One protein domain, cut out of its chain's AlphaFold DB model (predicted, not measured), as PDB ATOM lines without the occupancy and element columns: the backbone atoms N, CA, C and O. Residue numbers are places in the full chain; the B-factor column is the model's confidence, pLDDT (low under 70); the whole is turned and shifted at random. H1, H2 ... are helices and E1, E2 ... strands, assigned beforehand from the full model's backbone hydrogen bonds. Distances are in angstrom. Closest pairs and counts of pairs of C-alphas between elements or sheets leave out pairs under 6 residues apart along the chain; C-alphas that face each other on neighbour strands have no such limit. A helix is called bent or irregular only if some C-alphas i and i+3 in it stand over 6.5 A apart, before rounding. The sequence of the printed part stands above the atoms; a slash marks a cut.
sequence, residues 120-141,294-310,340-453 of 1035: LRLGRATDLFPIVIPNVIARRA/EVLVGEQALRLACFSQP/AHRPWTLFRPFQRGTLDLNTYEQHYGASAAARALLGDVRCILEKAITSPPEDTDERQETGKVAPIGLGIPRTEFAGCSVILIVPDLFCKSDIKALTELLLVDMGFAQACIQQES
ATOM      1  N   LEU A 120       1.477 -38.597 109.742       93.88
ATOM      2  CA  LEU A 120       2.886 -38.413 110.031       93.88
ATOM      3  C   LEU A 120       3.593 -39.747 109.790       93.88
ATOM      4  O   LEU A 120       3.187 -40.768 110.350       93.88
ATOM      5  N   ARG A 121       4.650 -39.743 108.978       95.12
ATOM      6  CA  ARG A 121       5.508 -40.917 108.791       95.12
ATOM      7  C   ARG A 121       6.822 -40.695 109.516       95.12
ATOM      8  O   ARG A 121       7.417 -39.628 109.373       95.12
ATOM      9  N   LEU A 122       7.276 -41.684 110.269       94.88
ATOM     10  CA  LEU A 122       8.591 -41.644 110.896       94.88
ATOM     11  C   LEU A 122       9.226 -43.033 110.941       94.88
ATOM     12  O   LEU A 122       8.527 -44.034 110.869       94.88
ATOM     13  N   GLY A 123      10.544 -43.100 111.041       94.25
ATOM     14  CA  GLY A 123      11.286 -44.359 111.091       94.25
ATOM     15  C   GLY A 123      12.771 -44.106 111.284       94.25
ATOM     16  O   GLY A 123      13.237 -42.984 111.071       94.25
ATOM     17  N   ARG A 124      13.527 -45.129 111.673       92.12
ATOM     18  CA  ARG A 124      14.990 -45.096 111.558       92.12
ATOM     19  C   ARG A 124      15.358 -45.125 110.075       92.12
ATOM     20  O   ARG A 124      14.641 -45.709 109.267       92.12
ATOM     21  N   ALA A 125      16.493 -44.544 109.694       89.62
ATOM     22  CA  ALA A 125      16.942 -44.580 108.298       89.62
ATOM     23  C   ALA A 125      17.256 -46.010 107.807       89.62
ATOM     24  O   ALA A 125      17.322 -46.247 106.605       89.62
ATOM     25  N   THR A 126      17.443 -46.953 108.733       90.06
ATOM     26  CA  THR A 126      17.617 -48.388 108.469       90.06
ATOM     27  C   THR A 126      16.302 -49.159 108.357       90.06
ATOM     28  O   THR A 126      16.326 -50.314 107.934       90.06
ATOM     29  N   ASP A 127      15.171 -48.569 108.752       88.50
ATOM     30  CA  ASP A 127      13.883 -49.258 108.723       88.50
ATOM     31  C   ASP A 127      13.415 -49.430 107.276       88.50
ATOM     32  O   ASP A 127      13.432 -48.492 106.478       88.50
ATOM     33  N   LEU A 128      12.945 -50.633 106.940       87.25
ATOM     34  CA  LEU A 128      12.427 -50.920 105.600       87.25
ATOM     35  C   LEU A 128      11.130 -50.149 105.309       87.25
ATOM     36  O   LEU A 128      10.891 -49.730 104.176       87.25
ATOM     37  N   PHE A 129      10.292 -49.964 106.332       88.56
ATOM     38  CA  PHE A 129       9.026 -49.245 106.239       88.56
ATOM     39  C   PHE A 129       8.884 -48.280 107.418       88.56
ATOM     40  O   PHE A 129       9.093 -48.695 108.559       88.56
ATOM     41  N   PRO A 130       8.498 -47.015 107.182       93.25
ATOM     42  CA  PRO A 130       8.230 -46.085 108.267       93.25
ATOM     43  C   PRO A 130       6.922 -46.451 108.977       93.25
ATOM     44  O   PRO A 130       5.962 -46.902 108.343       93.25
ATOM     45  N   ILE A 131       6.842 -46.157 110.271       92.56
ATOM     46  CA  ILE A 131       5.569 -46.158 110.988       92.56
ATOM     47  C   ILE A 131       4.719 -44.974 110.520       92.56
ATOM     48  O   ILE A 131       5.227 -43.890 110.216       92.56
ATOM     49  N   VAL A 132       3.405 -45.182 110.452       92.81
ATOM     50  CA  VAL A 132       2.445 -44.182 109.972       92.81
ATOM     51  C   VAL A 132       1.437 -43.904 111.073       92.81
ATOM     52  O   VAL A 132       0.636 -44.765 111.426       92.81
ATOM     53  N   ILE A 133       1.456 -42.685 111.598       92.19
ATOM     54  CA  ILE A 133       0.578 -42.257 112.686       92.19
ATOM     55  C   ILE A 133      -0.365 -41.178 112.154       92.19
ATOM     56  O   ILE A 133       0.092 -40.249 111.486       92.19
ATOM     57  N   PRO A 134      -1.677 -41.239 112.431       93.25
ATOM     58  CA  PRO A 134      -2.583 -40.155 112.067       93.25
ATOM     59  C   PRO A 134      -2.141 -38.819 112.681       93.25
ATOM     60  O   PRO A 134      -1.881 -38.738 113.881       93.25
ATOM     61  N   ASN A 135      -2.084 -37.759 111.873       93.81
ATOM     62  CA  ASN A 135      -1.718 -36.410 112.311       93.81
ATOM     63  C   ASN A 135      -2.896 -35.745 113.047       93.81
ATOM     64  O   ASN A 135      -3.545 -34.830 112.543       93.81
ATOM     65  N   VAL A 136      -3.226 -36.263 114.227       93.75
ATOM     66  CA  VAL A 136      -4.294 -35.733 115.077       93.75
ATOM     67  C   VAL A 136      -3.944 -35.827 116.554       93.75
ATOM     68  O   VAL A 136      -3.279 -36.762 117.010       93.75
ATOM     69  N   ILE A 137      -4.469 -34.876 117.315       93.38
ATOM     70  CA  ILE A 137      -4.398 -34.846 118.771       93.38
ATOM     71  C   ILE A 137      -5.754 -34.416 119.323       93.38
ATOM     72  O   ILE A 137      -6.362 -33.467 118.833       93.38
ATOM     73  N   ALA A 138      -6.253 -35.139 120.319       91.31
ATOM     74  CA  ALA A 138      -7.461 -34.779 121.041       91.31
ATOM     75  C   ALA A 138      -7.082 -34.258 122.427       91.31
ATOM     76  O   ALA A 138      -6.318 -34.908 123.147       91.31
ATOM     77  N   ARG A 139      -7.628 -33.101 122.803       88.50
ATOM     78  CA  ARG A 139      -7.432 -32.477 124.116       88.50
ATOM     79  C   ARG A 139      -8.756 -32.328 124.848       88.50
ATOM     80  O   ARG A 139      -9.760 -31.972 124.236       88.50
ATOM     81  N   ARG A 140      -8.737 -32.560 126.159       84.75
ATOM     82  CA  ARG A 140      -9.869 -32.308 127.061       84.75
ATOM     83  C   ARG A 140      -9.640 -30.995 127.817       84.75
ATOM     84  O   ARG A 140      -8.523 -30.726 128.256       84.75
ATOM     85  N   ALA A 141     -10.675 -30.170 127.986       74.94
ATOM     86  CA  ALA A 141     -10.574 -28.909 128.740       74.94
ATOM     87  C   ALA A 141     -10.087 -29.160 130.183       74.94
ATOM     88  O   ALA A 141     -10.561 -30.104 130.801       74.94
ATOM     89  N   GLU A 294      -5.575 -36.396 129.783       78.75
ATOM     90  CA  GLU A 294      -6.111 -35.165 129.171       78.75
ATOM     91  C   GLU A 294      -5.792 -35.030 127.669       78.75
ATOM     92  O   GLU A 294      -6.308 -34.126 127.006       78.75
ATOM     93  N   VAL A 295      -4.930 -35.909 127.134       87.62
ATOM     94  CA  VAL A 295      -4.399 -35.826 125.764       87.62
ATOM     95  C   VAL A 295      -4.265 -37.206 125.118       87.62
ATOM     96  O   VAL A 295      -3.452 -38.029 125.555       87.62
ATOM     97  N   LEU A 296      -4.967 -37.420 124.005       88.69
ATOM     98  CA  LEU A 296      -4.840 -38.606 123.148       88.69
ATOM     99  C   LEU A 296      -4.259 -38.219 121.786       88.69
ATOM    100  O   LEU A 296      -4.491 -37.113 121.307       88.69
ATOM    101  N   VAL A 297      -3.493 -39.113 121.162       90.38
ATOM    102  CA  VAL A 297      -2.783 -38.850 119.896       90.38
ATOM    103  C   VAL A 297      -3.087 -39.951 118.883       90.38
ATOM    104  O   VAL A 297      -3.313 -41.102 119.255       90.38
ATOM    105  N   GLY A 298      -3.083 -39.596 117.599       90.06
ATOM    106  CA  GLY A 298      -3.133 -40.549 116.497       90.06
ATOM    107  C   GLY A 298      -4.445 -41.324 116.432       90.06
ATOM    108  O   GLY A 298      -5.534 -40.765 116.567       90.06
ATOM    109  N   GLU A 299      -4.351 -42.635 116.219       88.25
ATOM    110  CA  GLU A 299      -5.524 -43.496 116.051       88.25
ATOM    111  C   GLU A 299      -6.415 -43.536 117.305       88.25
ATOM    112  O   GLU A 299      -7.639 -43.575 117.183       88.25
ATOM    113  N   GLN A 300      -5.834 -43.422 118.505       87.06
ATOM    114  CA  GLN A 300      -6.601 -43.327 119.754       87.06
ATOM    115  C   GLN A 300      -7.469 -42.061 119.803       87.06
ATOM    116  O   GLN A 300      -8.597 -42.103 120.288       87.06
ATOM    117  N   ALA A 301      -6.977 -40.940 119.263       89.69
ATOM    118  CA  ALA A 301      -7.742 -39.695 119.188       89.69
ATOM    119  C   ALA A 301      -8.907 -39.791 118.186       89.69
ATOM    120  O   ALA A 301     -10.005 -39.318 118.474       89.69
ATOM    121  N   LEU A 302      -8.697 -40.442 117.033       88.81
ATOM    122  CA  LEU A 302      -9.756 -40.665 116.033       88.81
ATOM    123  C   LEU A 302     -10.880 -41.579 116.541       88.81
ATOM    124  O   LEU A 302     -12.001 -41.504 116.041       88.81
ATOM    125  N   ARG A 303     -10.580 -42.441 117.518       86.25
ATOM    126  CA  ARG A 303     -11.503 -43.435 118.083       86.25
ATOM    127  C   ARG A 303     -12.172 -43.014 119.379       86.25
ATOM    128  O   ARG A 303     -12.794 -43.844 120.040       86.25
ATOM    129  N   LEU A 304     -12.092 -41.741 119.739       86.62
ATOM    130  CA  LEU A 304     -12.941 -41.201 120.790       86.62
ATOM    131  C   LEU A 304     -14.408 -41.250 120.349       86.62
ATOM    132  O   LEU A 304     -14.789 -40.679 119.323       86.62
ATOM    133  N   ALA A 305     -15.235 -41.936 121.140       83.06
ATOM    134  CA  ALA A 305     -16.638 -42.180 120.814       83.06
ATOM    135  C   ALA A 305     -17.440 -40.883 120.587       83.06
ATOM    136  O   ALA A 305     -18.311 -40.855 119.716       83.06
ATOM    137  N   CYS A 306     -17.112 -39.796 121.300       83.44
ATOM    138  CA  CYS A 306     -17.776 -38.494 121.189       83.44
ATOM    139  C   CYS A 306     -17.802 -37.923 119.762       83.44
ATOM    140  O   CYS A 306     -18.758 -37.241 119.401       83.44
ATOM    141  N   PHE A 307     -16.798 -38.222 118.929       85.88
ATOM    142  CA  PHE A 307     -16.702 -37.692 117.563       85.88
ATOM    143  C   PHE A 307     -17.439 -38.525 116.505       85.88
ATOM    144  O   PHE A 307     -17.416 -38.181 115.324       85.88
ATOM    145  N   SER A 308     -18.037 -39.653 116.893       86.44
ATOM    146  CA  SER A 308     -18.702 -40.579 115.963       86.44
ATOM    147  C   SER A 308     -20.031 -41.114 116.505       86.44
ATOM    148  O   SER A 308     -20.478 -42.188 116.101       86.44
ATOM    149  N   GLN A 309     -20.667 -40.395 117.434       82.69
ATOM    150  CA  GLN A 309     -21.943 -40.817 118.011       82.69
ATOM    151  C   GLN A 309     -23.035 -40.925 116.927       82.69
ATOM    152  O   GLN A 309     -23.174 -40.025 116.092       82.69
ATOM    153  N   PRO A 310     -23.845 -41.997 116.931       79.88
ATOM    154  CA  PRO A 310     -24.935 -42.145 115.977       79.88
ATOM    155  C   PRO A 310     -26.037 -41.098 116.194       79.88
ATOM    156  O   PRO A 310     -26.421 -40.809 117.327       79.88
ATOM    157  N   ALA A 340     -20.475 -33.316 129.033       66.19
ATOM    158  CA  ALA A 340     -20.855 -31.999 128.536       66.19
ATOM    159  C   ALA A 340     -20.057 -30.842 129.173       66.19
ATOM    160  O   ALA A 340     -19.990 -29.762 128.587       66.19
ATOM    161  N   HIS A 341     -19.449 -31.042 130.348       68.75
ATOM    162  CA  HIS A 341     -18.705 -29.999 131.060       68.75
ATOM    163  C   HIS A 341     -17.216 -29.950 130.689       68.75
ATOM    164  O   HIS A 341     -16.574 -28.919 130.889       68.75
ATOM    165  N   ARG A 342     -16.652 -31.034 130.140       75.44
ATOM    166  CA  ARG A 342     -15.263 -31.094 129.653       75.44
ATOM    167  C   ARG A 342     -15.210 -31.773 128.278       75.44
ATOM    168  O   ARG A 342     -14.738 -32.913 128.200       75.44
ATOM    169  N   PRO A 343     -15.656 -31.092 127.206       82.06
ATOM    170  CA  PRO A 343     -15.664 -31.678 125.874       82.06
ATOM    171  C   PRO A 343     -14.240 -31.942 125.371       82.06
ATOM    172  O   PRO A 343     -13.287 -31.232 125.713       82.06
ATOM    173  N   TRP A 344     -14.115 -32.970 124.536       86.38
ATOM    174  CA  TRP A 344     -12.912 -33.232 123.757       86.38
ATOM    175  C   TRP A 344     -12.900 -32.372 122.492       86.38
ATOM    176  O   TRP A 344     -13.906 -32.260 121.790       86.38
ATOM    177  N   THR A 345     -11.740 -31.816 122.162       89.50
ATOM    178  CA  THR A 345     -11.508 -31.070 120.923       89.50
ATOM    179  C   THR A 345     -10.393 -31.738 120.136       89.50
ATOM    180  O   THR A 345      -9.348 -32.069 120.699       89.50
ATOM    181  N   LEU A 346     -10.624 -31.962 118.841       90.56
ATOM    182  CA  LEU A 346      -9.660 -32.578 117.935       90.56
ATOM    183  C   LEU A 346      -8.906 -31.500 117.151       90.56
ATOM    184  O   LEU A 346      -9.527 -30.676 116.483       90.56
ATOM    185  N   PHE A 347      -7.580 -31.560 117.169       93.12
ATOM    186  CA  PHE A 347      -6.700 -30.677 116.414       93.12
ATOM    187  C   PHE A 347      -5.879 -31.459 115.383       93.12
ATOM    188  O   PHE A 347      -5.536 -32.627 115.590       93.12
ATOM    189  N   ARG A 348      -5.543 -30.787 114.275       92.81
ATOM    190  CA  ARG A 348      -4.634 -31.263 113.220       92.81
ATOM    191  C   ARG A 348      -3.487 -30.266 113.061       92.81
ATOM    192  O   ARG A 348      -3.682 -29.270 112.371       92.81
ATOM    193  N   PRO A 349      -2.329 -30.489 113.705       92.75
ATOM    194  CA  PRO A 349      -1.242 -29.509 113.710       92.75
ATOM    195  C   PRO A 349      -0.691 -29.147 112.328       92.75
ATOM    196  O   PRO A 349      -0.355 -27.992 112.092       92.75
ATOM    197  N   PHE A 350      -0.616 -30.112 111.409       91.00
ATOM    198  CA  PHE A 350      -0.212 -29.867 110.020       91.00
ATOM    199  C   PHE A 350      -1.425 -29.843 109.082       91.00
ATOM    200  O   PHE A 350      -2.188 -30.808 109.042       91.00
ATOM    201  N   GLN A 351      -1.569 -28.787 108.276       85.94
ATOM    202  CA  GLN A 351      -2.584 -28.672 107.221       85.94
ATOM    203  C   GLN A 351      -1.982 -28.046 105.966       85.94
ATOM    204  O   GLN A 351      -1.192 -27.115 106.043       85.94
ATOM    205  N   ARG A 352      -2.342 -28.571 104.788       79.81
ATOM    206  CA  ARG A 352      -1.868 -28.083 103.472       79.81
ATOM    207  C   ARG A 352      -0.347 -27.861 103.330       79.81
ATOM    208  O   ARG A 352       0.076 -27.032 102.529       79.81
ATOM    209  N   GLY A 353       0.470 -28.626 104.052       74.56
ATOM    210  CA  GLY A 353       1.934 -28.498 104.033       74.56
ATOM    211  C   GLY A 353       2.507 -27.413 104.957       74.56
ATOM    212  O   GLY A 353       3.704 -27.162 104.912       74.56
ATOM    213  N   THR A 354       1.688 -26.788 105.801       84.81
ATOM    214  CA  THR A 354       2.116 -25.784 106.788       84.81
ATOM    215  C   THR A 354       1.567 -26.111 108.173       84.81
ATOM    216  O   THR A 354       0.735 -27.011 108.339       84.81
ATOM    217  N   LEU A 355       2.022 -25.370 109.179       88.06
ATOM    218  CA  LEU A 355       1.454 -25.414 110.522       88.06
ATOM    219  C   LEU A 355       0.070 -24.728 110.553       88.06
ATOM    220  O   LEU A 355      -0.106 -23.624 110.037       88.06
ATOM    221  N   ASP A 356      -0.937 -25.382 111.139       88.62
ATOM    222  CA  ASP A 356      -2.304 -24.848 111.238       88.62
ATOM    223  C   ASP A 356      -2.461 -23.903 112.435       88.62
ATOM    224  O   ASP A 356      -3.023 -24.252 113.472       88.62
ATOM    225  N   LEU A 357      -1.977 -22.673 112.290       85.81
ATOM    226  CA  LEU A 357      -2.159 -21.641 113.316       85.81
ATOM    227  C   LEU A 357      -3.620 -21.189 113.439       85.81
ATOM    228  O   LEU A 357      -4.068 -20.881 114.539       85.81
ATOM    229  N   ASN A 358      -4.394 -21.204 112.349       84.75
ATOM    230  CA  ASN A 358      -5.742 -20.626 112.312       84.75
ATOM    231  C   ASN A 358      -6.701 -21.311 113.293       84.75
ATOM    232  O   ASN A 358      -7.428 -20.636 114.026       84.75
ATOM    233  N   THR A 359      -6.712 -22.646 113.323       85.88
ATOM    234  CA  THR A 359      -7.578 -23.397 114.245       85.88
ATOM    235  C   THR A 359      -7.167 -23.166 115.701       85.88
ATOM    236  O   THR A 359      -8.017 -23.058 116.587       85.88
ATOM    237  N   TYR A 360      -5.864 -23.034 115.958       88.19
ATOM    238  CA  TYR A 360      -5.345 -22.783 117.300       88.19
ATOM    239  C   TYR A 360      -5.606 -21.350 117.761       88.19
ATOM    240  O   TYR A 360      -5.924 -21.153 118.928       88.19
ATOM    241  N   GLU A 361      -5.553 -20.355 116.876       86.06
ATOM    242  CA  GLU A 361      -5.927 -18.971 117.191       86.06
ATOM    243  C   GLU A 361      -7.404 -18.842 117.544       86.06
ATOM    244  O   GLU A 361      -7.744 -18.149 118.501       86.06
ATOM    245  N   GLN A 362      -8.282 -19.539 116.818       86.69
ATOM    246  CA  GLN A 362      -9.717 -19.540 117.109       86.69
ATOM    247  C   GLN A 362     -10.030 -20.130 118.489       86.69
ATOM    248  O   GLN A 362     -10.968 -19.681 119.141       86.69
ATOM    249  N   HIS A 363      -9.249 -21.118 118.936       87.06
ATOM    250  CA  HIS A 363      -9.488 -21.814 120.199       87.06
ATOM    251  C   HIS A 363      -8.727 -21.216 121.397       87.06
ATOM    252  O   HIS A 363      -9.282 -21.105 122.487       87.06
ATOM    253  N   TYR A 364      -7.455 -20.846 121.224       85.44
ATOM    254  CA  TYR A 364      -6.556 -20.390 122.296       85.44
ATOM    255  C   TYR A 364      -6.254 -18.883 122.259       85.44
ATOM    256  O   TYR A 364      -5.649 -18.363 123.196       85.44
ATOM    257  N   GLY A 365      -6.660 -18.173 121.202       86.31
ATOM    258  CA  GLY A 365      -6.306 -16.772 120.970       86.31
ATOM    259  C   GLY A 365      -4.903 -16.590 120.373       86.31
ATOM    260  O   GLY A 365      -4.039 -17.461 120.474       86.31
ATOM    261  N   ALA A 366      -4.661 -15.425 119.764       78.44
ATOM    262  CA  ALA A 366      -3.437 -15.139 119.002       78.44
ATOM    263  C   ALA A 366      -2.135 -15.274 119.819       78.44
ATOM    264  O   ALA A 366      -1.129 -15.757 119.311       78.44
ATOM    265  N   SER A 367      -2.144 -14.905 121.104       78.06
ATOM    266  CA  SER A 367      -0.943 -14.903 121.958       78.06
ATOM    267  C   SER A 367      -0.512 -16.289 122.463       78.06
ATOM    268  O   SER A 367       0.632 -16.465 122.893       78.06
ATOM    269  N   ALA A 368      -1.409 -17.281 122.439       84.50
ATOM    270  CA  ALA A 368      -1.150 -18.631 122.946       84.50
ATOM    271  C   ALA A 368      -1.185 -19.715 121.858       84.50
ATOM    272  O   ALA A 368      -0.657 -20.806 122.089       84.50
ATOM    273  N   ALA A 369      -1.747 -19.421 120.681       86.50
ATOM    274  CA  ALA A 369      -1.917 -20.365 119.579       86.50
ATOM    275  C   ALA A 369      -0.612 -21.033 119.137       86.50
ATOM    276  O   ALA A 369      -0.530 -22.256 119.113       86.50
ATOM    277  N   ALA A 370       0.423 -20.236 118.869       85.25
ATOM    278  CA  ALA A 370       1.742 -20.703 118.445       85.25
ATOM    279  C   ALA A 370       2.358 -21.712 119.432       85.25
ATOM    280  O   ALA A 370       2.786 -22.802 119.055       85.25
ATOM    281  N   ARG A 371       2.334 -21.377 120.727       88.50
ATOM    282  CA  ARG A 371       2.866 -22.231 121.799       88.50
ATOM    283  C   ARG A 371       2.050 -23.512 121.968       88.50
ATOM    284  O   ARG A 371       2.627 -24.574 122.182       88.50
ATOM    285  N   ALA A 372       0.723 -23.418 121.883       90.38
ATOM    286  CA  ALA A 372      -0.157 -24.579 121.953       90.38
ATOM    287  C   ALA A 372       0.069 -25.521 120.759       90.38
ATOM    288  O   ALA A 372       0.204 -26.724 120.955       90.38
ATOM    289  N   LEU A 373       0.200 -24.972 119.549       92.25
ATOM    290  CA  LEU A 373       0.457 -25.730 118.328       92.25
ATOM    291  C   LEU A 373       1.794 -26.475 118.381       92.25
ATOM    292  O   LEU A 373       1.827 -27.683 118.154       92.25
ATOM    293  N   LEU A 374       2.889 -25.794 118.730       92.94
ATOM    294  CA  LEU A 374       4.202 -26.439 118.858       92.94
ATOM    295  C   LEU A 374       4.233 -27.464 119.999       92.94
ATOM    296  O   LEU A 374       4.824 -28.531 119.849       92.94
ATOM    297  N   GLY A 375       3.541 -27.189 121.110       93.38
ATOM    298  CA  GLY A 375       3.366 -28.154 122.197       93.38
ATOM    299  C   GLY A 375       2.626 -29.423 121.757       93.38
ATOM    300  O   GLY A 375       2.953 -30.522 122.208       93.38
ATOM    301  N   ASP A 376       1.671 -29.288 120.840       94.00
ATOM    302  CA  ASP A 376       0.918 -30.405 120.270       94.00
ATOM    303  C   ASP A 376       1.765 -31.203 119.281       94.00
ATOM    304  O   ASP A 376       1.822 -32.429 119.397       94.00
ATOM    305  N   VAL A 377       2.503 -30.533 118.389       94.69
ATOM    306  CA  VAL A 377       3.485 -31.182 117.500       94.69
ATOM    307  C   VAL A 377       4.501 -31.974 118.319       94.69
ATOM    308  O   VAL A 377       4.711 -33.159 118.058       94.69
ATOM    309  N   ARG A 378       5.068 -31.362 119.364       94.81
ATOM    310  CA  ARG A 378       5.988 -32.023 120.295       94.81
ATOM    311  C   ARG A 378       5.359 -33.262 120.917       94.81
ATOM    312  O   ARG A 378       5.974 -34.320 120.907       94.81
ATOM    313  N   CYS A 379       4.139 -33.152 121.443       93.62
ATOM    314  CA  CYS A 379       3.455 -34.279 122.074       93.62
ATOM    315  C   CYS A 379       3.232 -35.440 121.095       93.62
ATOM    316  O   CYS A 379       3.351 -36.601 121.495       93.62
ATOM    317  N   ILE A 380       2.895 -35.145 119.835       93.56
ATOM    318  CA  ILE A 380       2.723 -36.166 118.799       93.56
ATOM    319  C   ILE A 380       4.062 -36.843 118.499       93.56
ATOM    320  O   ILE A 380       4.135 -38.068 118.560       93.56
ATOM    321  N   LEU A 381       5.117 -36.064 118.235       94.25
ATOM    322  CA  LEU A 381       6.449 -36.587 117.915       94.25
ATOM    323  C   LEU A 381       7.053 -37.386 119.073       94.25
ATOM    324  O   LEU A 381       7.541 -38.490 118.868       94.25
ATOM    325  N   GLU A 382       6.981 -36.875 120.303       92.88
ATOM    326  CA  GLU A 382       7.495 -37.582 121.476       92.88
ATOM    327  C   GLU A 382       6.781 -38.923 121.657       92.88
ATOM    328  O   GLU A 382       7.453 -39.942 121.783       92.88
ATOM    329  N   LYS A 383       5.440 -38.962 121.600       91.19
ATOM    330  CA  LYS A 383       4.699 -40.230 121.705       91.19
ATOM    331  C   LYS A 383       5.034 -41.180 120.556       91.19
ATOM    332  O   LYS A 383       5.198 -42.368 120.807       91.19
ATOM    333  N   ALA A 384       5.164 -40.669 119.336       92.50
ATOM    334  CA  ALA A 384       5.530 -41.453 118.162       92.50
ATOM    335  C   ALA A 384       6.926 -42.084 118.268       92.50
ATOM    336  O   ALA A 384       7.164 -43.168 117.750       92.50
ATOM    337  N   ILE A 385       7.865 -41.423 118.942       93.56
ATOM    338  CA  ILE A 385       9.239 -41.913 119.068       93.56
ATOM    339  C   ILE A 385       9.381 -42.838 120.285       93.56
ATOM    340  O   ILE A 385      10.021 -43.882 120.177       93.56
ATOM    341  N   THR A 386       8.745 -42.510 121.417       93.50
ATOM    342  CA  THR A 386       8.920 -43.251 122.680       93.50
ATOM    343  C   THR A 386       8.016 -44.467 122.842       93.50
ATOM    344  O   THR A 386       8.333 -45.342 123.642       93.50
ATOM    345  N   SER A 387       6.860 -44.507 122.172       90.94
ATOM    346  CA  SER A 387       5.934 -45.644 122.299       90.94
ATOM    347  C   SER A 387       6.543 -46.904 121.676       90.94
ATOM    348  O   SER A 387       7.334 -46.774 120.741       90.94
ATOM    349  N   PRO A 388       6.214 -48.106 122.173       88.00
ATOM    350  CA  PRO A 388       6.756 -49.343 121.622       88.00
ATOM    351  C   PRO A 388       6.280 -49.585 120.177       88.00
ATOM    352  O   PRO A 388       5.231 -49.059 119.781       88.00
ATOM    353  N   PRO A 389       7.028 -50.384 119.393       84.00
ATOM    354  CA  PRO A 389       6.571 -50.877 118.097       84.00
ATOM    355  C   PRO A 389       5.222 -51.593 118.198       84.00
ATOM    356  O   PRO A 389       4.864 -52.123 119.248       84.00
ATOM    357  N   GLU A 390       4.469 -51.594 117.100       80.81
ATOM    358  CA  GLU A 390       3.164 -52.251 117.048       80.81
ATOM    359  C   GLU A 390       3.293 -53.774 117.193       80.81
ATOM    360  O   GLU A 390       4.020 -54.409 116.429       80.81
ATOM    361  N   ASP A 391       2.527 -54.356 118.119       80.62
ATOM    362  CA  ASP A 391       2.299 -55.798 118.190       80.62
ATOM    363  C   ASP A 391       1.030 -56.152 117.395       80.62
ATOM    364  O   ASP A 391      -0.105 -55.885 117.811       80.62
ATOM    365  N   THR A 392       1.226 -56.701 116.195       77.12
ATOM    366  CA  THR A 392       0.126 -57.034 115.283       77.12
ATOM    367  C   THR A 392      -0.733 -58.183 115.786       77.12
ATOM    368  O   THR A 392      -1.927 -58.213 115.475       77.12
ATOM    369  N   ASP A 393      -0.148 -59.106 116.548       75.38
ATOM    370  CA  ASP A 393      -0.834 -60.297 117.039       75.38
ATOM    371  C   ASP A 393      -1.740 -59.898 118.209       75.38
ATOM    372  O   ASP A 393      -2.949 -60.149 118.173       75.38
ATOM    373  N   GLU A 394      -1.221 -59.115 119.161       75.12
ATOM    374  CA  GLU A 394      -2.033 -58.553 120.247       75.12
ATOM    375  C   GLU A 394      -3.159 -57.645 119.727       75.12
ATOM    376  O   GLU A 394      -4.275 -57.650 120.268       75.12
ATOM    377  N   ARG A 395      -2.912 -56.863 118.665       74.19
ATOM    378  CA  ARG A 395      -3.941 -56.007 118.055       74.19
ATOM    379  C   ARG A 395      -5.075 -56.827 117.446       74.19
ATOM    380  O   ARG A 395      -6.236 -56.441 117.601       74.19
ATOM    381  N   GLN A 396      -4.761 -57.926 116.762       71.69
ATOM    382  CA  GLN A 396      -5.766 -58.815 116.169       71.69
ATOM    383  C   GLN A 396      -6.557 -59.575 117.238       71.69
ATOM    384  O   GLN A 396      -7.770 -59.721 117.107       71.69
ATOM    385  N   GLU A 397      -5.900 -60.008 118.314       70.19
ATOM    386  CA  GLU A 397      -6.549 -60.752 119.396       70.19
ATOM    387  C   GLU A 397      -7.444 -59.872 120.278       70.19
ATOM    388  O   GLU A 397      -8.533 -60.286 120.681       70.19
ATOM    389  N   THR A 398      -6.995 -58.657 120.603       67.69
ATOM    390  CA  THR A 398      -7.679 -57.795 121.583       67.69
ATOM    391  C   THR A 398      -8.552 -56.710 120.959       67.69
ATOM    392  O   THR A 398      -9.401 -56.144 121.650       67.69
ATOM    393  N   GLY A 399      -8.319 -56.359 119.688       67.62
ATOM    394  CA  GLY A 399      -8.979 -55.242 119.003       67.62
ATOM    395  C   GLY A 399      -8.664 -53.856 119.591       67.62
ATOM    396  O   GLY A 399      -9.242 -52.854 119.152       67.62
ATOM    397  N   LYS A 400      -7.776 -53.769 120.594       71.62
ATOM    398  CA  LYS A 400      -7.399 -52.527 121.283       71.62
ATOM    399  C   LYS A 400      -6.332 -51.769 120.506       71.62
ATOM    400  O   LYS A 400      -5.380 -52.346 120.000       71.62
ATOM    401  N   VAL A 401      -6.462 -50.444 120.470       72.62
ATOM    402  CA  VAL A 401      -5.443 -49.562 119.880       72.62
ATOM    403  C   VAL A 401      -4.451 -49.144 120.951       72.62
ATOM    404  O   VAL A 401      -4.734 -48.253 121.761       72.62
ATOM    405  N   ALA A 402      -3.287 -49.783 120.948       74.81
ATOM    406  CA  ALA A 402      -2.126 -49.332 121.700       74.81
ATOM    407  C   ALA A 402      -1.449 -48.137 120.993       74.81
ATOM    408  O   ALA A 402      -1.607 -47.968 119.780       74.81
ATOM    409  N   PRO A 403      -0.730 -47.270 121.726       78.06
ATOM    410  CA  PRO A 403       0.108 -46.258 121.099       78.06
ATOM    411  C   PRO A 403       1.285 -46.938 120.383       78.06
ATOM    412  O   PRO A 403       1.994 -47.736 120.988       78.06
ATOM    413  N   ILE A 404       1.478 -46.609 119.106       84.38
ATOM    414  CA  ILE A 404       2.525 -47.174 118.243       84.38
ATOM    415  C   ILE A 404       3.686 -46.181 118.153       84.38
ATOM    416  O   ILE A 404       3.453 -44.978 117.994       84.38
ATOM    417  N   GLY A 405       4.924 -46.669 118.236       88.44
ATOM    418  CA  GLY A 405       6.119 -45.846 118.074       88.44
ATOM    419  C   GLY A 405       7.409 -46.612 117.761       88.44
ATOM    420  O   GLY A 405       7.374 -47.789 117.419       88.44
ATOM    421  N   LEU A 406       8.555 -45.925 117.849       88.69
ATOM    422  CA  LEU A 406       9.889 -46.483 117.549       88.69
ATOM    423  C   LEU A 406      10.593 -47.145 118.748       88.69
ATOM    424  O   LEU A 406      11.689 -47.686 118.595       88.69
ATOM    425  N   GLY A 407      10.008 -47.060 119.944       89.94
ATOM    426  CA  GLY A 407      10.575 -47.588 121.186       89.94
ATOM    427  C   GLY A 407      11.838 -46.873 121.675       89.94
ATOM    428  O   GLY A 407      12.578 -47.451 122.464       89.94
ATOM    429  N   ILE A 408      12.115 -45.645 121.219       90.56
ATOM    430  CA  ILE A 408      13.331 -44.899 121.581       90.56
ATOM    431  C   ILE A 408      13.032 -44.009 122.798       90.56
ATOM    432  O   ILE A 408      12.229 -43.074 122.690       90.56
ATOM    433  N   PRO A 409      13.652 -44.245 123.966       91.50
ATOM    434  CA  PRO A 409      13.397 -43.446 125.156       91.50
ATOM    435  C   PRO A 409      13.982 -42.035 125.018       91.50
ATOM    436  O   PRO A 409      14.988 -41.807 124.349       91.50
ATOM    437  N   ARG A 410      13.391 -41.068 125.732       90.56
ATOM    438  CA  ARG A 410      13.826 -39.655 125.696       90.56
ATOM    439  C   ARG A 410      15.299 -39.452 126.058       90.56
ATOM    440  O   ARG A 410      15.916 -38.500 125.602       90.56
ATOM    441  N   THR A 411      15.858 -40.334 126.884       91.25
ATOM    442  CA  THR A 411      17.268 -40.304 127.294       91.25
ATOM    443  C   THR A 411      18.234 -40.484 126.126       91.25
ATOM    444  O   THR A 411      19.376 -40.047 126.219       91.25
ATOM    445  N   GLU A 412      17.786 -41.097 125.031       90.69
ATOM    446  CA  GLU A 412      18.610 -41.383 123.857       90.69
ATOM    447  C   GLU A 412      18.519 -40.302 122.773       90.69
ATOM    448  O   GLU A 412      19.311 -40.321 121.834       90.69
ATOM    449  N   PHE A 413      17.626 -39.311 122.907       92.44
ATOM    450  CA  PHE A 413      17.417 -38.284 121.873       92.44
ATOM    451  C   PHE A 413      18.702 -37.503 121.566       92.44
ATOM    452  O   PHE A 413      19.010 -37.261 120.401       92.44
ATOM    453  N   ALA A 414      19.511 -37.221 122.589       90.31
ATOM    454  CA  ALA A 414      20.800 -36.541 122.449       90.31
ATOM    455  C   ALA A 414      21.848 -37.331 121.641       90.31
ATOM    456  O   ALA A 414      22.855 -36.760 121.231       90.31
ATOM    457  N   GLY A 415      21.642 -38.635 121.422       87.25
ATOM    458  CA  GLY A 415      22.474 -39.475 120.556       87.25
ATOM    459  C   GLY A 415      21.913 -39.655 119.140       87.25
ATOM    460  O   GLY A 415      22.603 -40.212 118.284       87.25
ATOM    461  N   CYS A 416      20.685 -39.194 118.887       91.06
ATOM    462  CA  CYS A 416      19.985 -39.358 117.620       91.06
ATOM    463  C   CYS A 416      20.088 -38.106 116.739       91.06
ATOM    464  O   CYS A 416      20.070 -36.970 117.217       91.06
ATOM    465  N   SER A 417      20.155 -38.328 115.426       93.88
ATOM    466  CA  SER A 417      20.052 -37.277 114.404       93.88
ATOM    467  C   SER A 417      18.680 -37.329 113.742       93.88
ATOM    468  O   SER A 417      18.097 -38.406 113.636       93.88
ATOM    469  N   VAL A 418      18.163 -36.197 113.274       94.62
ATOM    470  CA  VAL A 418      16.841 -36.121 112.637       94.62
ATOM    471  C   VAL A 418      16.957 -35.651 111.191       94.62
ATOM    472  O   VAL A 418      17.637 -34.669 110.911       94.62
ATOM    473  N   ILE A 419      16.264 -36.318 110.270       95.88
ATOM    474  CA  ILE A 419      16.008 -35.817 108.915       95.88
ATOM    475  C   ILE A 419      14.546 -35.382 108.852       95.88
ATOM    476  O   ILE A 419      13.650 -36.222 108.890       95.88
ATOM    477  N   LEU A 420      14.302 -34.078 108.755       95.38
ATOM    478  CA  LEU A 420      12.977 -33.494 108.601       95.38
ATOM    479  C   LEU A 420      12.677 -33.276 107.114       95.38
ATOM    480  O   LEU A 420      13.293 -32.434 106.457       95.38
ATOM    481  N   ILE A 421      11.712 -34.025 106.588       95.25
ATOM    482  CA  ILE A 421      11.210 -33.843 105.226       95.25
ATOM    483  C   ILE A 421      10.176 -32.717 105.227       95.25
ATOM    484  O   ILE A 421       9.235 -32.737 106.021       95.25
ATOM    485  N   VAL A 422      10.350 -31.738 104.341       92.19
ATOM    486  CA  VAL A 422       9.487 -30.554 104.223       92.19
ATOM    487  C   VAL A 422       8.900 -30.432 102.814       92.19
ATOM    488  O   VAL A 422       9.527 -30.887 101.858       92.19
ATOM    489  N   PRO A 423       7.736 -29.786 102.639       90.44
ATOM    490  CA  PRO A 423       7.177 -29.551 101.309       90.44
ATOM    491  C   PRO A 423       8.079 -28.692 100.418       90.44
ATOM    492  O   PRO A 423       8.898 -27.920 100.912       90.44
ATOM    493  N   ASP A 424       7.912 -28.763  99.095       88.56
ATOM    494  CA  ASP A 424       8.736 -27.967  98.162       88.56
ATOM    495  C   ASP A 424       8.477 -26.455  98.255       88.56
ATOM    496  O   ASP A 424       9.358 -25.634  97.972       88.56
ATOM    497  N   LEU A 425       7.249 -26.107  98.642       83.94
ATOM    498  CA  LEU A 425       6.805 -24.769  99.002       83.94
ATOM    499  C   LEU A 425       6.559 -24.759 100.511       83.94
ATOM    500  O   LEU A 425       5.584 -25.328 100.995       83.94
ATOM    501  N   PHE A 426       7.475 -24.139 101.246       82.00
ATOM    502  CA  PHE A 426       7.496 -24.144 102.705       82.00
ATOM    503  C   PHE A 426       7.565 -22.723 103.264       82.00
ATOM    504  O   PHE A 426       8.105 -21.817 102.628       82.00
ATOM    505  N   CYS A 427       7.071 -22.550 104.489       79.69
ATOM    506  CA  CYS A 427       7.226 -21.313 105.240       79.69
ATOM    507  C   CYS A 427       8.525 -21.352 106.059       79.69
ATOM    508  O   CYS A 427       8.782 -22.312 106.789       79.69
ATOM    509  N   LYS A 428       9.363 -20.313 105.954       81.00
ATOM    510  CA  LYS A 428      10.638 -20.261 106.695       81.00
ATOM    511  C   LYS A 428      10.427 -20.189 108.211       81.00
ATOM    512  O   LYS A 428      11.227 -20.769 108.943       81.00
ATOM    513  N   SER A 429       9.373 -19.515 108.678       80.88
ATOM    514  CA  SER A 429       9.045 -19.430 110.109       80.88
ATOM    515  C   SER A 429       8.636 -20.793 110.673       80.88
ATOM    516  O   SER A 429       9.149 -21.180 111.721       80.88
ATOM    517  N   ASP A 430       7.831 -21.567 109.938       85.19
ATOM    518  CA  ASP A 430       7.465 -22.940 110.314       85.19
ATOM    519  C   ASP A 430       8.701 -23.841 110.425       85.19
ATOM    520  O   ASP A 430       8.862 -24.555 111.415       85.19
ATOM    521  N   ILE A 431       9.611 -23.793 109.441       87.81
ATOM    522  CA  ILE A 431      10.849 -24.590 109.482       87.81
ATOM    523  C   ILE A 431      11.720 -24.191 110.669       87.81
ATOM    524  O   ILE A 431      12.239 -25.070 111.360       87.81
ATOM    525  N   LYS A 432      11.879 -22.886 110.922       87.75
ATOM    526  CA  LYS A 432      12.639 -22.387 112.071       87.75
ATOM    527  C   LYS A 432      12.054 -22.934 113.375       87.75
ATOM    528  O   LYS A 432      12.780 -23.562 114.138       87.75
ATOM    529  N   ALA A 433      10.743 -22.791 113.571       87.56
ATOM    530  CA  ALA A 433      10.053 -23.257 114.769       87.56
ATOM    531  C   ALA A 433      10.146 -24.782 114.957       87.56
ATOM    532  O   ALA A 433      10.386 -25.256 116.064       87.56
ATOM    533  N   LEU A 434      10.009 -25.568 113.883       91.81
ATOM    534  CA  LEU A 434      10.164 -27.027 113.936       91.81
ATOM    535  C   LEU A 434      11.606 -27.446 114.239       91.81
ATOM    536  O   LEU A 434      11.830 -28.408 114.969       91.81
ATOM    537  N   THR A 435      12.590 -26.729 113.700       92.44
ATOM    538  CA  THR A 435      14.010 -27.015 113.946       92.44
ATOM    539  C   THR A 435      14.392 -26.686 115.387       92.44
ATOM    540  O   THR A 435      15.052 -27.489 116.040       92.44
ATOM    541  N   GLU A 436      13.926 -25.549 115.912       92.38
ATOM    542  CA  GLU A 436      14.072 -25.184 117.326       92.38
ATOM    543  C   GLU A 436      13.391 -26.212 118.237       92.38
ATOM    544  O   GLU A 436      14.001 -26.671 119.198       92.38
ATOM    545  N   LEU A 437      12.183 -26.667 117.892       93.81
ATOM    546  CA  LEU A 437      11.486 -27.718 118.637       93.81
ATOM    547  C   LEU A 437      12.310 -29.018 118.710       93.81
ATOM    548  O   LEU A 437      12.429 -29.623 119.775       93.81
ATOM    549  N   LEU A 438      12.898 -29.454 117.593       93.81
ATOM    550  CA  LEU A 438      13.694 -30.685 117.539       93.81
ATOM    551  C   LEU A 438      15.021 -30.554 118.307       93.81
ATOM    552  O   LEU A 438      15.384 -31.447 119.072       93.81
ATOM    553  N   LEU A 439      15.750 -29.454 118.119       93.25
ATOM    554  CA  LEU A 439      17.088 -29.285 118.693       93.25
ATOM    555  C   LEU A 439      17.058 -28.815 120.152       93.25
ATOM    556  O   LEU A 439      17.833 -29.309 120.966       93.25
ATOM    557  N   VAL A 440      16.172 -27.877 120.493       92.56
ATOM    558  CA  VAL A 440      16.134 -27.219 121.809       92.56
ATOM    559  C   VAL A 440      15.152 -27.921 122.743       92.56
ATOM    560  O   VAL A 440      15.542 -28.356 123.825       92.56
ATOM    561  N   ASP A 441      13.892 -28.081 122.329       91.50
ATOM    562  CA  ASP A 441      12.844 -28.598 123.222       91.50
ATOM    563  C   ASP A 441      12.891 -30.121 123.394       91.50
ATOM    564  O   ASP A 441      12.562 -30.640 124.471       91.50
ATOM    565  N   MET A 442      13.259 -30.843 122.331       93.88
ATOM    566  CA  MET A 442      13.395 -32.303 122.330       93.88
ATOM    567  C   MET A 442      14.841 -32.767 122.565       93.88
ATOM    568  O   MET A 442      15.035 -33.872 123.063       93.88
ATOM    569  N   GLY A 443      15.847 -31.935 122.275       91.38
ATOM    570  CA  GLY A 443      17.249 -32.234 122.581       91.38
ATOM    571  C   GLY A 443      17.922 -33.223 121.625       91.38
ATOM    572  O   GLY A 443      18.788 -33.981 122.060       91.38
ATOM    573  N   PHE A 444      17.528 -33.256 120.346       93.75
ATOM    574  CA  PHE A 444      18.236 -34.049 119.335       93.75
ATOM    575  C   PHE A 444      19.633 -33.494 119.042       93.75
ATOM    576  O   PHE A 444      19.858 -32.286 119.094       93.75
ATOM    577  N   ALA A 445      20.569 -34.374 118.675       89.31
ATOM    578  CA  ALA A 445      21.956 -33.983 118.426       89.31
ATOM    579  C   ALA A 445      22.098 -33.053 117.214       89.31
ATOM    580  O   ALA A 445      22.897 -32.115 117.224       89.31
ATOM    581  N   GLN A 446      21.378 -33.374 116.135       89.62
ATOM    582  CA  GLN A 446      21.495 -32.739 114.823       89.62
ATOM    583  C   GLN A 446      20.170 -32.848 114.063       89.62
ATOM    584  O   GLN A 446      19.433 -33.821 114.231       89.62
ATOM    585  N   ALA A 447      19.904 -31.882 113.182       88.75
ATOM    586  CA  ALA A 447      18.760 -31.889 112.279       88.75
ATOM    587  C   ALA A 447      19.209 -31.555 110.847       88.75
ATOM    588  O   ALA A 447      19.984 -30.625 110.630       88.75
ATOM    589  N   CYS A 448      18.712 -32.311 109.872       92.12
ATOM    590  CA  CYS A 448      18.879 -32.084 108.442       92.12
ATOM    591  C   CYS A 448      17.498 -31.873 107.820       92.12
ATOM    592  O   CYS A 448      16.575 -32.624 108.116       92.12
ATOM    593  N   ILE A 449      17.344 -30.858 106.974       92.62
ATOM    594  CA  ILE A 449      16.063 -30.510 106.353       92.62
ATOM    595  C   ILE A 449      16.156 -30.819 104.864       92.62
ATOM    596  O   ILE A 449      17.078 -30.340 104.206       92.62
ATOM    597  N   GLN A 450      15.200 -31.577 104.326       92.56
ATOM    598  CA  GLN A 450      15.199 -31.963 102.914       92.56
ATOM    599  C   GLN A 450      13.806 -31.838 102.287       92.56
ATOM    600  O   GLN A 450      12.800 -32.128 102.923       92.56
ATOM    601  N   GLN A 451      13.739 -31.405 101.027       91.69
ATOM    602  CA  GLN A 451      12.469 -31.216 100.316       91.69
ATOM    603  C   GLN A 451      11.850 -32.547  99.854       91.69
ATOM    604  O   GLN A 451      12.566 -33.433  99.375       91.69
ATOM    605  N   GLU A 452      10.519 -32.650  99.936       93.25
ATOM    606  CA  GLU A 452       9.730 -33.852  99.630       93.25
ATOM    607  C   GLU A 452       9.991 -34.379  98.213       93.25
ATOM    608  O   GLU A 452      10.223 -35.578  98.050       93.25
ATOM    609  N   SER A 453      10.065 -33.505  97.198       93.56
ATOM    610  CA  SER A 453      10.295 -33.955  95.820       93.56
ATOM    611  C   SER A 453      11.697 -34.507  95.604       93.56
ATOM    612  O   SER A 453      11.871 -35.485  94.877       93.56
TER     613      SER A 453
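This is residues 120 to 141, 294 to 310 and 340 to 453 of the 1035 residues of the protein "Actin-related protein 8" of Pseudozyma antarctica (strain T-34) (UniProt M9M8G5). What shape comes first to the eye? The long helix H4 runs through the middle, with the small sheet E4 E3 E5 on one side of it and the unit E6, H7, E7 on the other. The hairpin E1 and E2 sits by the later part of H4, H3 makes a corner near its first residues, and the loop with H5 reaches far from the middle. What is it made of, and how large is it? The printed part has 153 residues, with seven named helices and seven named strands in the order E1 E2 E3 E4 H1 H2 E5 H3 H4 H5 H6 E6 H7 E7; the sheet E4 E3 E5 is antiparallel and the class is mixed, helices and strands. The whole is compact, with a radius of gyration of the C-alphas of 16.3 A and spans of 45 by 44 by 31 A.

Where are the strands? The largest sheet holds E4, residues 295 to 297, E3, residues 137 to 140, and E5, residues 344 to 347. E1, residues 120 to 124, begins at C-alpha 120 at (2.886, -38.413, 110.031) and is 13.9 A long; E2 is residues 131 to 134. E6, residues 417 to 422, spans 16.1 A, and E7, residues 446 to 451, spans 17.2 A and ends at C-alpha 451 at (12.469, -31.216, 100.316). Where are the helices? H4, residues 366 to 386, spans 30.9 A from C-alpha 366 at (-3.437, -15.139, 119.002), and H7, residues 428 to 441, spans 18.6 A. The shorter ones are H1, residues 299 to 302, H2, residues 305 to 308, H3, residues 357 to 364, H5, residues 392 to 398, and H6, residues 410 to 415. H4 and H6 are irregular: C-alphas 367 and 370 are 7.3 A apart, and C-alphas 411 and 414 are 7.1 A apart.

How is the largest sheet paired? Inner strand E3 is antiparallel to E4, with N 138 and O 296 at 2.8 A, and to E5, with N 139 and O 345 at 2.9 A. Which helices are on it? H4 is on the sheet at a height of 9.8 A, with the C-alphas of Val 297 and Ile 380 its closest to E4 at 6.2 A. H1 is on the opposite face at a height of 7.6 A, and H2 only grazes the sheet with residues 306 to 307. What else meets H4? H3 touches its residues 368 to 373 alone, about perpendicular at 75 degrees, the closest C-alphas being those of Tyr 360 and Ala 369, 4.8 A. H7 touches it at a steep tilt of 55 degrees, the same way, closest at the C-alphas of Arg 378 and Leu 437, 7.2 A; H6 is close but not clearly touching, closest at the C-alphas of Thr 386 and Arg 410, 6.8 A. What do the other strands and the helix backbones show? E1 and E2 form a hairpin, with N 122 and O 131 at 3.0 A, while E6, H7 and E7 form a strand-helix-strand unit, two parallel neighbour strands with a helix between them and a right-handed crossover, with N 420 and O 448 at 2.8 A. Every O i to N i+4 pair is within hydrogen-bond range in H3, H5 and H7, against 15 of 17 in H4 and 0 of 2 in H6, where 2 of 3 O i to N i+3 pairs are; H1 and H2 are too short for an O i to N i+4 pair.

How far does it reach? The two C-alphas farthest apart are those of Pro 310 and Gly 415, 47.7 A. Where is the chain cut, and which link is long? Residues 142 to 293 are not printed, with 7.7 A from C-alpha 141 to C-alpha 294, nor are residues 311 to 339, with 16.7 A from C-alpha 310 to C-alpha 340. Of the links that are printed whole, H5 to H6 is long, with 11 residues. Where is confidence low? The mean pLDDT of the printed part is 87.5, and residues 340 to 341 and 398 to 399 are under 70.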